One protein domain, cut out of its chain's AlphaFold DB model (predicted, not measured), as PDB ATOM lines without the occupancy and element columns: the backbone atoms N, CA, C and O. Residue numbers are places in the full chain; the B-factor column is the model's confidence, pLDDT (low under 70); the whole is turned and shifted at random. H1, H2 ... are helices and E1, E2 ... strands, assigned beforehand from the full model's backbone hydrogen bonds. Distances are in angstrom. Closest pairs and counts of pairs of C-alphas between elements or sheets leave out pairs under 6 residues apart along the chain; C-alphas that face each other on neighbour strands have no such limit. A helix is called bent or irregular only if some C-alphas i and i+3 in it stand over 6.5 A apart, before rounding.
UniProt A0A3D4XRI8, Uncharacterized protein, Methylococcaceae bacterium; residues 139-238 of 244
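What this domain is: This is residues 139 to 238 of the 244 residues of an uncharacterized protein of Methylococcaceae bacterium (UniProt A0A3D4XRI8). One antiparallel sheet of six strands is curled like part of a barrel and bent back on itself at E6, with the short hairpin of E1 and E2 facing the long strands E5, E4 and E3. The small helix H1 packs on the sheet with most of its contacts to E3, 8 pairs of C-alphas within 10 A, and two long links without named elements join E2 to E3 and E6 to H1. The 100 printed residues run E1, E2, E3, E4, E5, E6, H1, and the order across the sheet is E2, E1, E6, E5, E4, E3. The class is mostly strand; the whole is compact, with a radius of gyration of the C-alphas of 13.1 A, and spans 37 by 31 by 29 A.

How they stand to each other: The sheet is strongly twisted. Strands E3, residues 169 to 175, E4, residues 178 to 187, E5, residues 192 to 199, and E6, residues 206 to 216, form a meander, each strand the antiparallel neighbour of the one before. N 171 and O 182 are 3.0 A apart between E3 and E4, N 183 and O 196 2.9 A between E4 and E5, and N 195 and O 213 2.9 A between E5 and E6. E6 bends by 57 degrees at residue 210. Its residues 206 to 207 pair with E1, residues 139 to 143, where N 139 and O 207 are 2.9 A apart. E1 forms a hairpin with E2, residues 149 to 151, with N 142 and O 150 2.8 A apart. This is a folded sheet, one sheet bent back into two leaves that face each other: E2 and E1 face E5, E4 and E3, with E6 as the hinge. The edge strands E2 and E3 come closest at the C-alphas of Val 149 and Leu 170, 5.7 A apart. H1, residues 229 to 236, is on the sheet at a height over the sheet of 7.8 A, only just over none of the strands, as 2 of its C-alphas fall on E4. Its closest C-alphas to E3 are those of Gln 233 and Leu 175, 7.7 A apart. H1 is irregular, with C-alphas 231 and 234 7.6 A apart, and 2 of its 4 O i to N i+4 pairs are within hydrogen-bond range.

Where its parts are: E1 begins at C-alpha 139, (43.935, -51.796, -37.321), and measures 12.6 A; E2 measures 6.8 A. E3 measures 18.4 A, E4 27.9 A and E5 23.6 A. E6, the longest strand, measures 28.9 A and ends at C-alpha 216, (33.508, -36.007, -20.787). H1 measures 9.2 A and ends at C-alpha 236, (49.981, -44.224, -21.420).

The domain as a whole: The C-alphas farthest apart, those of Thr 189 and Asn 202, are 38.2 A from each other. The printed part has no cut. The links from E2 to E3 and from E6 to H1 are long, with 17 and 12 residues. The mean pLDDT of the printed part is 81.7, and residues 153 to 166 and 189 to 190 are under 70.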
ATOM      1  N   GLN A 139      44.524 -52.590 -36.258       85.19
ATOM      2  CA  GLN A 139      43.935 -51.796 -37.321       85.19
ATOM      3  C   GLN A 139      45.013 -51.257 -38.260       85.19
ATOM      4  O   GLN A 139      46.081 -50.813 -37.839       85.19
ATOM      5  N   LYS A 140      44.718 -51.259 -39.561       87.81
ATOM      6  CA  LYS A 140      45.523 -50.534 -40.547       87.81
ATOM      7  C   LYS A 140      44.965 -49.136 -40.733       87.81
ATOM      8  O   LYS A 140      43.770 -48.965 -40.994       87.81
ATOM      9  N   PHE A 141      45.849 -48.153 -40.646       88.19
ATOM     10  CA  PHE A 141      45.536 -46.758 -40.911       88.19
ATOM     11  C   PHE A 141      46.317 -46.271 -42.127       88.19
ATOM     12  O   PHE A 141      47.485 -46.610 -42.311       88.19
ATOM     13  N   THR A 142      45.674 -45.445 -42.945       88.19
ATOM     14  CA  THR A 142      46.339 -44.673 -43.992       88.19
ATOM     15  C   THR A 142      46.496 -43.248 -43.491       88.19
ATOM     16  O   THR A 142      45.515 -42.579 -43.175       88.19
ATOM     17  N   VAL A 143      47.740 -42.787 -43.408       88.88
ATOM     18  CA  VAL A 143      48.066 -41.399 -43.070       88.88
ATOM     19  C   VAL A 143      48.382 -40.684 -44.374       88.88
ATOM     20  O   VAL A 143      49.382 -40.984 -45.026       88.88
ATOM     21  N   ASN A 144      47.507 -39.771 -44.774       88.00
ATOM     22  CA  ASN A 144      47.655 -39.019 -46.011       88.00
ATOM     23  C   ASN A 144      48.715 -37.919 -45.863       88.00
ATOM     24  O   ASN A 144      49.103 -37.528 -44.761       88.00
ATOM     25  N   ALA A 145      49.178 -37.388 -46.997       86.62
ATOM     26  CA  ALA A 145      50.203 -36.343 -47.029       86.62
ATOM     27  C   ALA A 145      49.766 -35.024 -46.360       86.62
ATOM     28  O   ALA A 145      50.614 -34.242 -45.942       86.62
ATOM     29  N   ASP A 146      48.458 -34.785 -46.247       86.19
ATOM     30  CA  ASP A 146      47.867 -33.642 -45.542       86.19
ATOM     31  C   ASP A 146      47.703 -33.877 -44.026       86.19
ATOM     32  O   ASP A 146      47.185 -33.015 -43.320       86.19
ATOM     33  N   GLY A 147      48.148 -35.033 -43.520       83.38
ATOM     34  CA  GLY A 147      48.041 -35.425 -42.117       83.38
ATOM     35  C   GLY A 147      46.703 -36.058 -41.737       83.38
ATOM     36  O   GLY A 147      46.563 -36.513 -40.600       83.38
ATOM     37  N   THR A 148      45.733 -36.138 -42.655       87.44
ATOM     38  CA  THR A 148      44.468 -36.828 -42.383       87.44
ATOM     39  C   THR A 148      44.700 -38.326 -42.220       87.44
ATOM     40  O   THR A 148      45.516 -38.934 -42.917       87.44
ATOM     41  N   VAL A 149      43.979 -38.925 -41.276       89.56
ATOM     42  CA  VAL A 149      44.049 -40.358 -40.997       89.56
ATOM     43  C   VAL A 149      42.740 -40.990 -41.435       89.56
ATOM     44  O   VAL A 149      41.666 -40.580 -41.000       89.56
ATOM     45  N   THR A 150      42.831 -42.001 -42.285       86.88
ATOM     46  CA  THR A 150      41.720 -42.898 -42.598       86.88
ATOM     47  C   THR A 150      42.079 -44.299 -42.142       86.88
ATOM     48  O   THR A 150      43.238 -44.608 -41.858       86.88
ATOM     49  N   ALA A 151      41.086 -45.165 -42.046       82.62
ATOM     50  CA  ALA A 151      41.291 -46.521 -41.588       82.62
ATOM     51  C   ALA A 151      40.677 -47.518 -42.558       82.62
ATOM     52  O   ALA A 151      39.650 -47.240 -43.182       82.62
ATOM     53  N   ASP A 152      41.322 -48.674 -42.684       70.25
ATOM     54  CA  ASP A 152      40.773 -49.776 -43.460       70.25
ATOM     55  C   ASP A 152      39.511 -50.336 -42.778       70.25
ATOM     56  O   ASP A 152      39.409 -50.396 -41.554       70.25
ATOM     57  N   THR A 153      38.532 -50.749 -43.571       60.84
ATOM     58  CA  THR A 153      37.209 -51.168 -43.080       60.84
ATOM     59  C   THR A 153      37.213 -52.513 -42.353       60.84
ATOM     60  O   THR A 153      36.258 -52.827 -41.645       60.84
ATOM     61  N   THR A 154      38.286 -53.297 -42.482       58.12
ATOM     62  CA  THR A 154      38.468 -54.576 -41.787       58.12
ATOM     63  C   THR A 154      39.696 -54.526 -40.880       58.12
ATOM     64  O   THR A 154      40.825 -54.590 -41.368       58.12
ATOM     65  N   GLY A 155      39.489 -54.443 -39.562       58.03
ATOM     66  CA  GLY A 155      40.554 -54.678 -38.581       58.03
ATOM     67  C   GLY A 155      41.155 -56.084 -38.737       58.03
ATOM     68  O   GLY A 155      40.455 -57.023 -39.123       58.03
ATOM     69  N   LEU A 156      42.455 -56.235 -38.470       58.06
ATOM     70  CA  LEU A 156      43.209 -57.468 -38.760       58.06
ATOM     71  C   LEU A 156      43.014 -58.558 -37.700       58.06
ATOM     72  O   LEU A 156      42.880 -59.725 -38.056       58.06
ATOM     73  N   ASN A 157      42.901 -58.172 -36.426       58.12
ATOM     74  CA  ASN A 157      42.535 -59.058 -35.315       58.12
ATOM     75  C   ASN A 157      41.191 -58.626 -34.734       58.12
ATOM     76  O   ASN A 157      41.065 -58.241 -33.571       58.12
ATOM     77  N   ASN A 158      40.169 -58.650 -35.589       51.94
ATOM     78  CA  ASN A 158      38.835 -58.218 -35.217       51.94
ATOM     79  C   ASN A 158      38.040 -59.375 -34.591       51.94
ATOM     80  O   ASN A 158      37.194 -59.992 -35.237       51.94
ATOM     81  N   HIS A 159      38.319 -59.709 -33.327       44.72
ATOM     82  CA  HIS A 159      37.480 -60.669 -32.593       44.72
ATOM     83  C   HIS A 159      36.048 -60.147 -32.362       44.72
ATOM     84  O   HIS A 159      35.142 -60.937 -32.102       44.72
ATOM     85  N   HIS A 160      35.826 -58.843 -32.545       40.69
ATOM     86  CA  HIS A 160      34.525 -58.191 -32.484       40.69
ATOM     87  C   HIS A 160      34.385 -57.254 -33.675       40.69
ATOM     88  O   HIS A 160      34.809 -56.119 -33.582       40.69
ATOM     89  N   GLY A 161      33.820 -57.770 -34.773       39.66
ATOM     90  CA  GLY A 161      33.643 -57.171 -36.106       39.66
ATOM     91  C   GLY A 161      33.000 -55.780 -36.226       39.66
ATOM     92  O   GLY A 161      32.305 -55.537 -37.213       39.66
ATOM     93  N   ASP A 162      33.190 -54.877 -35.277       50.75
ATOM     94  CA  ASP A 162      32.718 -53.510 -35.353       50.75
ATOM     95  C   ASP A 162      33.651 -52.756 -36.300       50.75
ATOM     96  O   ASP A 162      34.829 -52.521 -36.027       50.75
ATOM     97  N   ALA A 163      33.130 -52.440 -37.483       54.12
ATOM     98  CA  ALA A 163      33.766 -51.473 -38.356       54.12
ATOM     99  C   ALA A 163      33.911 -50.155 -37.589       54.12
ATOM    100  O   ALA A 163      33.015 -49.765 -36.835       54.12
ATOM    101  N   LEU A 164      35.018 -49.452 -37.821       60.03
ATOM    102  CA  LEU A 164      35.208 -48.112 -37.288       60.03
ATOM    103  C   LEU A 164      33.986 -47.260 -37.615       60.03
ATOM    104  O   LEU A 164      33.554 -47.180 -38.770       60.03
ATOM    105  N   ALA A 165      33.396 -46.671 -36.578       62.41
ATOM    106  CA  ALA A 165      32.189 -45.889 -36.747       62.41
ATOM    107  C   ALA A 165      32.460 -44.750 -37.737       62.41
ATOM    108  O   ALA A 165      33.432 -44.011 -37.588       62.41
ATOM    109  N   GLN A 166      31.575 -44.573 -38.721       61.25
ATOM    110  CA  GLN A 166      31.731 -43.551 -39.769       61.25
ATOM    111  C   GLN A 166      31.839 -42.113 -39.224       61.25
ATOM    112  O   GLN A 166      32.207 -41.206 -39.961       61.25
ATOM    113  N   THR A 167      31.509 -41.895 -37.949       74.06
ATOM    114  CA  THR A 167      31.540 -40.592 -37.274       74.06
ATOM    115  C   THR A 167      32.729 -40.417 -36.329       74.06
ATOM    116  O   THR A 167      32.740 -39.459 -35.559       74.06
ATOM    117  N   ALA A 168      33.688 -41.345 -36.308       84.81
ATOM    118  CA  ALA A 168      34.857 -41.220 -35.448       84.81
ATOM    119  C   ALA A 168      35.870 -40.214 -36.019       84.81
ATOM    120  O   ALA A 168      36.174 -40.216 -37.212       84.81
ATOM    121  N   VAL A 169      36.420 -39.377 -35.144       90.81
ATOM    122  CA  VAL A 169      37.548 -38.494 -35.439       90.81
ATOM    123  C   VAL A 169      38.833 -39.292 -35.249       90.81
ATOM    124  O   VAL A 169      39.087 -39.814 -34.164       90.81
ATOM    125  N   LEU A 170      39.638 -39.391 -36.307       91.94
ATOM    126  CA  LEU A 170      40.956 -40.019 -36.275       91.94
ATOM    127  C   LEU A 170      42.037 -38.941 -36.273       91.94
ATOM    128  O   LEU A 170      41.989 -37.994 -37.057       91.94
ATOM    129  N   THR A 171      43.028 -39.069 -35.398       92.50
ATOM    130  CA  THR A 171      44.132 -38.105 -35.303       92.50
ATOM    131  C   THR A 171      45.441 -38.833 -35.075       92.50
ATOM    132  O   THR A 171      45.497 -39.774 -34.289       92.50
ATOM    133  N   LYS A 172      46.498 -38.393 -35.763       91.94
ATOM    134  CA  LYS A 172      47.862 -38.852 -35.511       91.94
ATOM    135  C   LYS A 172      48.621 -37.786 -34.733       91.94
ATOM    136  O   LYS A 172      48.756 -36.661 -35.209       91.94
ATOM    137  N   THR A 173      49.181 -38.172 -33.594       89.50
ATOM    138  CA  THR A 173      49.943 -37.277 -32.716       89.50
ATOM    139  C   THR A 173      51.249 -37.943 -32.315       89.50
ATOM    140  O   THR A 173      51.296 -39.151 -32.104       89.50
ATOM    141  N   ALA A 174      52.322 -37.161 -32.204       88.88
ATOM    142  CA  ALA A 174      53.578 -37.625 -31.629       88.88
ATOM    143  C   ALA A 174      53.711 -37.110 -30.189       88.88
ATOM    144  O   ALA A 174      53.604 -35.906 -29.959       88.88
ATOM    145  N   LEU A 175      53.970 -38.010 -29.240       85.62
ATOM    146  CA  LEU A 175      54.314 -37.687 -27.852       85.62
ATOM    147  C   LEU A 175      55.626 -38.385 -27.502       85.62
ATOM    148  O   LEU A 175      55.757 -39.581 -27.742       85.62
ATOM    149  N   ASP A 176      56.601 -37.644 -26.977       84.31
ATOM    150  CA  ASP A 176      57.939 -38.154 -26.635       84.31
ATOM    151  C   ASP A 176      58.599 -38.986 -27.756       84.31
ATOM    152  O   ASP A 176      59.223 -40.015 -27.512       84.31
ATOM    153  N   ASN A 177      58.465 -38.531 -29.008       84.44
ATOM    154  CA  ASN A 177      58.928 -39.215 -30.230       84.44
ATOM    155  C   ASN A 177      58.231 -40.549 -30.554       84.44
ATOM    156  O   ASN A 177      58.649 -41.244 -31.478       84.44
ATOM    157  N   VAL A 178      57.154 -40.889 -29.851       87.12
ATOM    158  CA  VAL A 178      56.304 -42.042 -30.146       87.12
ATOM    159  C   VAL A 178      55.059 -41.563 -30.882       87.12
ATOM    160  O   VAL A 178      54.392 -40.621 -30.450       87.12
ATOM    161  N   ALA A 179      54.754 -42.189 -32.017       90.12
ATOM    162  CA  ALA A 179      53.562 -41.874 -32.789       90.12
ATOM    163  C   ALA A 179      52.359 -42.661 -32.264       90.12
ATOM    164  O   ALA A 179      52.429 -43.876 -32.094       90.12
ATOM    165  N   TYR A 180      51.247 -41.962 -32.082       92.44
ATOM    166  CA  TYR A 180      49.964 -42.521 -31.692       92.44
ATOM    167  C   TYR A 180      48.920 -42.170 -32.740       92.44
ATOM    168  O   TYR A 180      48.952 -41.077 -33.315       92.44
ATOM    169  N   ILE A 181      47.977 -43.079 -32.952       92.69
ATOM    170  CA  ILE A 181      46.712 -42.766 -33.609       92.69
ATOM    171  C   ILE A 181      45.623 -42.870 -32.558       92.69
ATOM    172  O   ILE A 181      45.556 -43.849 -31.824       92.69
ATOM    173  N   THR A 182      44.778 -41.856 -32.470       92.31
ATOM    174  CA  THR A 182      43.608 -41.867 -31.600       92.31
ATOM    175  C   THR A 182      42.354 -41.915 -32.438       92.31
ATOM    176  O   THR A 182      42.247 -41.215 -33.447       92.31
ATOM    177  N   GLN A 183      41.390 -42.684 -31.970       91.75
ATOM    178  CA  GLN A 183      40.018 -42.642 -32.427       91.75
ATOM    179  C   GLN A 183      39.177 -41.991 -31.340       91.75
ATOM    180  O   GLN A 183      39.329 -42.310 -30.167       91.75
ATOM    181  N   THR A 184      38.306 -41.057 -31.704       91.56
ATOM    182  CA  THR A 184      37.404 -40.388 -30.762       91.56
ATOM    183  C   THR A 184      36.004 -40.346 -31.342       91.56
ATOM    184  O   THR A 184      35.811 -39.974 -32.497       91.56
ATOM    185  N   GLN A 185      35.012 -40.732 -30.552       89.81
ATOM    186  CA  GLN A 185      33.628 -40.787 -30.988       89.81
ATOM    187  C   GLN A 185      32.717 -40.260 -29.888       89.81
ATOM    188  O   GLN A 185      32.782 -40.733 -28.757       89.81
ATOM    189  N   ALA A 186      31.830 -39.324 -30.227       87.38
ATOM    190  CA  ALA A 186      30.750 -38.932 -29.331       87.38
ATOM    191  C   ALA A 186      29.793 -40.117 -29.107       87.38
ATOM    192  O   ALA A 186      29.377 -40.782 -30.060       87.38
ATOM    193  N   VAL A 187      29.442 -40.375 -27.851       80.94
ATOM    194  CA  VAL A 187      28.539 -41.452 -27.440       80.94
ATOM    195  C   VAL A 187      27.319 -40.836 -26.764       80.94
ATOM    196  O   VAL A 187      27.432 -39.967 -25.904       80.94
ATOM    197  N   GLY A 188      26.130 -41.285 -27.165       72.94
ATOM    198  CA  GLY A 188      24.875 -40.776 -26.618       72.94
ATOM    199  C   GLY A 188      24.644 -39.291 -26.922       72.94
ATOM    200  O   GLY A 188      25.084 -38.768 -27.945       72.94
ATOM    201  N   THR A 189      23.900 -38.616 -26.045       62.12
ATOM    202  CA  THR A 189      23.512 -37.201 -26.202       62.12
ATOM    203  C   THR A 189      24.094 -36.282 -25.125       62.12
ATOM    204  O   THR A 189      23.820 -35.085 -25.152       62.12
ATOM    205  N   ALA A 190      24.865 -36.816 -24.173       65.06
ATOM    206  CA  ALA A 190      25.275 -36.114 -22.951       65.06
ATOM    207  C   ALA A 190      26.647 -35.410 -23.031       65.06
ATOM    208  O   ALA A 190      27.085 -34.816 -22.053       65.06
ATOM    209  N   GLY A 191      27.296 -35.395 -24.203       75.12
ATOM    210  CA  GLY A 191      28.647 -34.835 -24.335       75.12
ATOM    211  C   GLY A 191      29.746 -35.794 -23.869       75.12
ATOM    212  O   GLY A 191      30.825 -35.349 -23.471       75.12
ATOM    213  N   ASP A 192      29.458 -37.091 -23.952       85.00
ATOM    214  CA  ASP A 192      30.361 -38.179 -23.603       85.00
ATOM    215  C   ASP A 192      31.097 -38.627 -24.856       85.00
ATOM    216  O   ASP A 192      30.544 -38.639 -25.958       85.00
ATOM    217  N   TYR A 193      32.344 -39.035 -24.689       88.12
ATOM    218  CA  TYR A 193      33.184 -39.478 -25.782       88.12
ATOM    219  C   TYR A 193      33.838 -40.790 -25.410       88.12
ATOM    220  O   TYR A 193      34.412 -40.925 -24.333       88.12
ATOM    221  N   ARG A 194      33.787 -41.750 -26.324       90.06
ATOM    222  CA  ARG A 194      34.661 -42.913 -26.300       90.06
ATOM    223  C   ARG A 194      35.925 -42.581 -27.078       90.06
ATOM    224  O   ARG A 194      35.858 -41.908 -28.110       90.06
ATOM    225  N   PHE A 195      37.056 -43.074 -26.602       91.00
ATOM    226  CA  PHE A 195      38.299 -42.999 -27.343       91.00
ATOM    227  C   PHE A 195      39.069 -44.312 -27.281       91.00
ATOM    228  O   PHE A 195      38.997 -45.041 -26.294       91.00
ATOM    229  N   ASP A 196      39.839 -44.563 -28.329       91.50
ATOM    230  CA  ASP A 196      40.764 -45.684 -28.438       91.50
ATOM    231  C   ASP A 196      42.126 -45.120 -28.890       91.50
ATOM    232  O   ASP A 196      42.195 -44.146 -29.650       91.50
ATOM    233  N   VAL A 197      43.220 -45.678 -28.378       92.06
ATOM    234  CA  VAL A 197      44.595 -45.226 -28.616       92.06
ATOM    235  C   VAL A 197      45.391 -46.381 -29.189       92.06
ATOM    236  O   VAL A 197      45.477 -47.456 -28.596       92.06
ATOM    237  N   PHE A 198      46.026 -46.123 -30.320       91.25
ATOM    238  CA  PHE A 198      46.773 -47.099 -31.081       91.25
ATOM    239  C   PHE A 198      48.237 -46.697 -31.207       91.25
ATOM    240  O   PHE A 198      48.558 -45.510 -31.338       91.25
ATOM    241  N   ARG A 199      49.116 -47.697 -31.250       91.06
ATOM    242  CA  ARG A 199      50.549 -47.527 -31.501       91.06
ATOM    243  C   ARG A 199      51.059 -48.594 -32.469       91.06
ATOM    244  O   ARG A 199      50.592 -49.730 -32.443       91.06
ATOM    245  N   ASP A 200      51.998 -48.208 -33.323       89.81
ATOM    246  CA  ASP A 200      52.721 -49.092 -34.239       89.81
ATOM    247  C   ASP A 200      54.178 -49.186 -33.760       89.81
ATOM    248  O   ASP A 200      55.003 -48.319 -34.051       89.81
ATOM    249  N   ASP A 201      54.460 -50.191 -32.927       86.44
ATOM    250  CA  ASP A 201      55.754 -50.344 -32.247       86.44
ATOM    251  C   ASP A 201      56.833 -50.996 -33.129       86.44
ATOM    252  O   ASP A 201      58.026 -50.811 -32.876       86.44
ATOM    253  N   ASN A 202      56.444 -51.751 -34.163       85.19
ATOM    254  CA  ASN A 202      57.366 -52.428 -35.086       85.19
ATOM    255  C   ASN A 202      57.454 -51.740 -36.464       85.19
ATOM    256  O   ASN A 202      58.279 -52.133 -37.295       85.19
ATOM    257  N   ASN A 203      56.663 -50.685 -36.676       86.38
ATOM    258  CA  ASN A 203      56.607 -49.868 -37.881       86.38
ATOM    259  C   ASN A 203      56.250 -50.687 -39.142       86.38
ATOM    260  O   ASN A 203      56.770 -50.419 -40.234       86.38
ATOM    261  N   ASP A 204      55.386 -51.696 -38.988       85.25
ATOM    262  CA  ASP A 204      54.888 -52.548 -40.078       85.25
ATOM    263  C   ASP A 204      53.586 -52.017 -40.720       85.25
ATOM    264  O   ASP A 204      53.091 -52.577 -41.707       85.25
ATOM    265  N   GLY A 205      53.058 -50.902 -40.200       85.06
ATOM    266  CA  GLY A 205      51.815 -50.280 -40.646       85.06
ATOM    267  C   GLY A 205      50.552 -50.888 -40.029       85.06
ATOM    268  O   GLY A 205      49.445 -50.490 -40.411       85.06
ATOM    269  N   VAL A 206      50.689 -51.830 -39.094       87.25
ATOM    270  CA  VAL A 206      49.617 -52.393 -38.272       87.25
ATOM    271  C   VAL A 206      49.687 -51.775 -36.883       87.25
ATOM    272  O   VAL A 206      50.622 -51.957 -36.115       87.25
ATOM    273  N   TRP A 207      48.636 -51.045 -36.543       89.75
ATOM    274  CA  TRP A 207      48.552 -50.334 -35.285       89.75
ATOM    275  C   TRP A 207      47.766 -51.168 -34.285       89.75
ATOM    276  O   TRP A 207      46.656 -51.613 -34.580       89.75
ATOM    277  N   THR A 208      48.332 -51.363 -33.099       88.75
ATOM    278  CA  THR A 208      47.703 -52.127 -32.020       88.75
ATOM    279  C   THR A 208      47.055 -51.176 -31.022       88.75
ATOM    280  O   THR A 208      47.669 -50.183 -30.629       88.75
ATOM    281  N   GLU A 209      45.820 -51.466 -30.617       89.88
ATOM    282  CA  GLU A 209      45.125 -50.745 -29.551       89.88
ATOM    283  C   GLU A 209      45.843 -51.002 -28.222       89.88
ATOM    284  O   GLU A 209      45.903 -52.132 -27.734       89.88
ATOM    285  N   ILE A 210      46.408 -49.946 -27.644       90.50
ATOM    286  CA  ILE A 210      47.141 -50.001 -26.373       90.50
ATOM    287  C   ILE A 210      46.306 -49.470 -25.210       90.50
ATOM    288  O   ILE A 210      46.615 -49.746 -24.051       90.50
ATOM    289  N   ALA A 211      45.273 -48.681 -25.511       91.25
ATOM    290  CA  ALA A 211      44.349 -48.163 -24.524       91.25
ATOM    291  C   ALA A 211      42.987 -47.841 -25.137       91.25
ATOM    292  O   ALA A 211      42.905 -47.444 -26.296       91.25
ATOM    293  N   HIS A 212      41.944 -47.911 -24.321       91.56
ATOM    294  CA  HIS A 212      40.624 -47.375 -24.637       91.56
ATOM    295  C   HIS A 212      40.007 -46.757 -23.393       91.56
ATOM    296  O   HIS A 212      40.444 -47.009 -22.269       91.56
ATOM    297  N   GLY A 213      38.974 -45.952 -23.584       90.06
ATOM    298  CA  GLY A 213      38.336 -45.282 -22.473       90.06
ATOM    299  C   GLY A 213      37.133 -44.451 -22.861       90.06
ATOM    300  O   GLY A 213      36.679 -44.427 -24.010       90.06
ATOM    301  N   GLN A 214      36.622 -43.750 -21.860       89.81
ATOM    302  CA  GLN A 214      35.549 -42.784 -22.000       89.81
ATOM    303  C   GLN A 214      35.913 -41.500 -21.259       89.81
ATOM    304  O   GLN A 214      36.627 -41.506 -20.257       89.81
ATOM    305  N   THR A 215      35.442 -40.373 -21.770       88.69
ATOM    306  CA  THR A 215      35.672 -39.065 -21.171       88.69
ATOM    307  C   THR A 215      34.481 -38.154 -21.394       88.69
ATOM    308  O   THR A 215      33.771 -38.268 -22.392       88.69
ATOM    309  N   SER A 216      34.321 -37.182 -20.506       87.38
ATOM    310  CA  SER A 216      33.508 -36.007 -20.787       87.38
ATOM    311  C   SER A 216      34.221 -35.071 -21.769       87.38
ATOM    312  O   SER A 216      35.422 -35.209 -22.041       87.38
ATOM    313  N   ALA A 217      33.498 -34.054 -22.235       85.81
ATOM    314  CA  ALA A 217      34.011 -33.009 -23.119       85.81
ATOM    315  C   ALA A 217      35.263 -32.260 -22.602       85.81
ATOM    316  O   ALA A 217      35.926 -31.599 -23.394       85.81
ATOM    317  N   VAL A 218      35.618 -32.354 -21.311       83.25
ATOM    318  CA  VAL A 218      36.775 -31.632 -20.738       83.25
ATOM    319  C   VAL A 218      38.118 -32.049 -21.351       83.25
ATOM    320  O   VAL A 218      39.033 -31.232 -21.421       83.25
ATOM    321  N   ASN A 219      38.230 -33.294 -21.821       86.88
ATOM    322  CA  ASN A 219      39.449 -33.812 -22.449       86.88
ATOM    323  C   ASN A 219      39.369 -33.817 -23.981       86.88
ATOM    324  O   ASN A 219      40.237 -34.394 -24.632       86.88
ATOM    325  N   ILE A 220      38.344 -33.195 -24.566       90.12
ATOM    326  CA  ILE A 220      38.151 -33.122 -26.014       90.12
ATOM    327  C   ILE A 220      38.527 -31.727 -26.506       90.12
ATOM    328  O   ILE A 220      38.125 -30.715 -25.933       90.12
ATOM    329  N   ASP A 221      39.282 -31.661 -27.597       90.19
ATOM    330  CA  ASP A 221      39.506 -30.410 -28.307       90.19
ATOM    331  C   ASP A 221      38.185 -29.955 -28.949       90.19
ATOM    332  O   ASP A 221      37.654 -30.595 -29.856       90.19
ATOM    333  N   ALA A 222      37.647 -28.831 -28.474       87.62
ATOM    334  CA  ALA A 222      36.346 -28.324 -28.908       87.62
ATOM    335  C   ALA A 222      36.292 -27.906 -30.392       87.62
ATOM    336  O   ALA A 222      35.202 -27.719 -30.931       87.62
ATOM    337  N   THR A 223      37.442 -27.737 -31.052       88.62
ATOM    338  CA  THR A 223      37.527 -27.351 -32.468       88.62
ATOM    339  C   THR A 223      37.511 -28.575 -33.374       88.62
ATOM    340  O   THR A 223      36.863 -28.568 -34.418       88.62
ATOM    341  N   THR A 224      38.241 -29.620 -32.988       88.25
ATOM    342  CA  THR A 224      38.470 -30.809 -33.823       88.25
ATOM    343  C   THR A 224      37.608 -32.003 -33.423       88.25
ATOM    344  O   THR A 224      37.410 -32.904 -34.232       88.25
ATOM    345  N   GLY A 225      37.094 -32.027 -32.190       88.56
ATOM    346  CA  GLY A 225      36.400 -33.180 -31.616       88.56
ATOM    347  C   GLY A 225      37.329 -34.344 -31.255       88.56
ATOM    348  O   GLY A 225      36.840 -35.431 -30.953       88.56
ATOM    349  N   ALA A 226      38.650 -34.143 -31.298       90.56
ATOM    350  CA  ALA A 226      39.641 -35.161 -30.968       90.56
ATOM    351  C   ALA A 226      39.955 -35.189 -29.465       90.56
ATOM    352  O   ALA A 226      39.968 -34.152 -28.797       90.56
ATOM    353  N   ILE A 227      40.266 -36.375 -28.938       91.00
ATOM    354  CA  ILE A 227      40.814 -36.531 -27.586       91.00
ATOM    355  C   ILE A 227      42.163 -35.804 -27.459       91.00
ATOM    356  O   ILE A 227      43.057 -35.941 -28.299       91.00
ATOM    357  N   ASN A 228      42.341 -35.043 -26.382       86.75
ATOM    358  CA  ASN A 228      43.601 -34.378 -26.082       86.75
ATOM    359  C   ASN A 228      44.580 -35.353 -25.411       86.75
ATOM    360  O   ASN A 228      44.582 -35.531 -24.192       86.75
ATOM    361  N   LEU A 229      45.454 -35.954 -26.219       78.75
ATOM    362  CA  LEU A 229      46.407 -36.969 -25.765       78.75
ATOM    363  C   LEU A 229      47.450 -36.440 -24.758       78.75
ATOM    364  O   LEU A 229      47.978 -37.227 -23.976       78.75
ATOM    365  N   VAL A 230      47.721 -35.126 -24.720       71.12
ATOM    366  CA  VAL A 230      48.644 -34.528 -23.730       71.12
ATOM    367  C   VAL A 230      48.124 -34.743 -22.307       71.12
ATOM    368  O   VAL A 230      48.899 -35.067 -21.412       71.12
ATOM    369  N   GLY A 231      46.805 -34.649 -22.104       73.94
ATOM    370  CA  GLY A 231      46.171 -34.949 -20.818       73.94
ATOM    371  C   GLY A 231      46.207 -36.434 -20.440       73.94
ATOM    372  O   GLY A 231      45.974 -36.771 -19.284       73.94
ATOM    373  N   LEU A 232      46.519 -37.321 -21.393       79.62
ATOM    374  CA  LEU A 232      46.524 -38.775 -21.208       79.62
ATOM    375  C   LEU A 232      47.927 -39.375 -21.062       79.62
ATOM    376  O   LEU A 232      48.065 -40.547 -20.704       79.62
ATOM    377  N   GLN A 233      48.970 -38.588 -21.333       80.94
ATOM    378  CA  GLN A 233      50.356 -39.050 -21.440       80.94
ATOM    379  C   GLN A 233      50.829 -39.823 -20.202       80.94
ATOM    380  O   GLN A 233      51.464 -40.869 -20.332       80.94
ATOM    381  N   SER A 234      50.478 -39.357 -18.998       83.12
ATOM    382  CA  SER A 234      50.855 -40.026 -17.748       83.12
ATOM    383  C   SER A 234      50.262 -41.426 -17.608       83.12
ATOM    384  O   SER A 234      50.882 -42.286 -16.988       83.12
ATOM    385  N   TYR A 235      49.086 -41.677 -18.186       86.06
ATOM    386  CA  TYR A 235      48.432 -42.985 -18.124       86.06
ATOM    387  C   TYR A 235      49.035 -43.951 -19.146       86.06
ATOM    388  O   TYR A 235      49.279 -45.116 -18.821       86.06
ATOM    389  N   LEU A 236      49.360 -43.448 -20.342       86.19
ATOM    390  CA  LEU A 236      49.981 -44.224 -21.420       86.19
ATOM    391  C   LEU A 236      51.397 -44.704 -21.084       86.19
ATOM    392  O   LEU A 236      51.850 -45.682 -21.669       86.19
ATOM    393  N   ALA A 237      52.077 -44.092 -20.110       82.38
ATOM    394  CA  ALA A 237      53.367 -44.578 -19.615       82.38
ATOM    395  C   ALA A 237      53.302 -46.005 -19.028       82.38
ATOM    396  O   ALA A 237      54.327 -46.679 -18.940       82.38
ATOM    397  N   ASN A 238      52.110 -46.481 -18.647       78.56
ATOM    398  CA  ASN A 238      51.904 -47.867 -18.221       78.56
ATOM    399  C   ASN A 238      51.830 -48.859 -19.391       78.56
ATOM    400  O   ASN A 238      51.873 -50.068 -19.156       78.56
TER     401      ASN A 238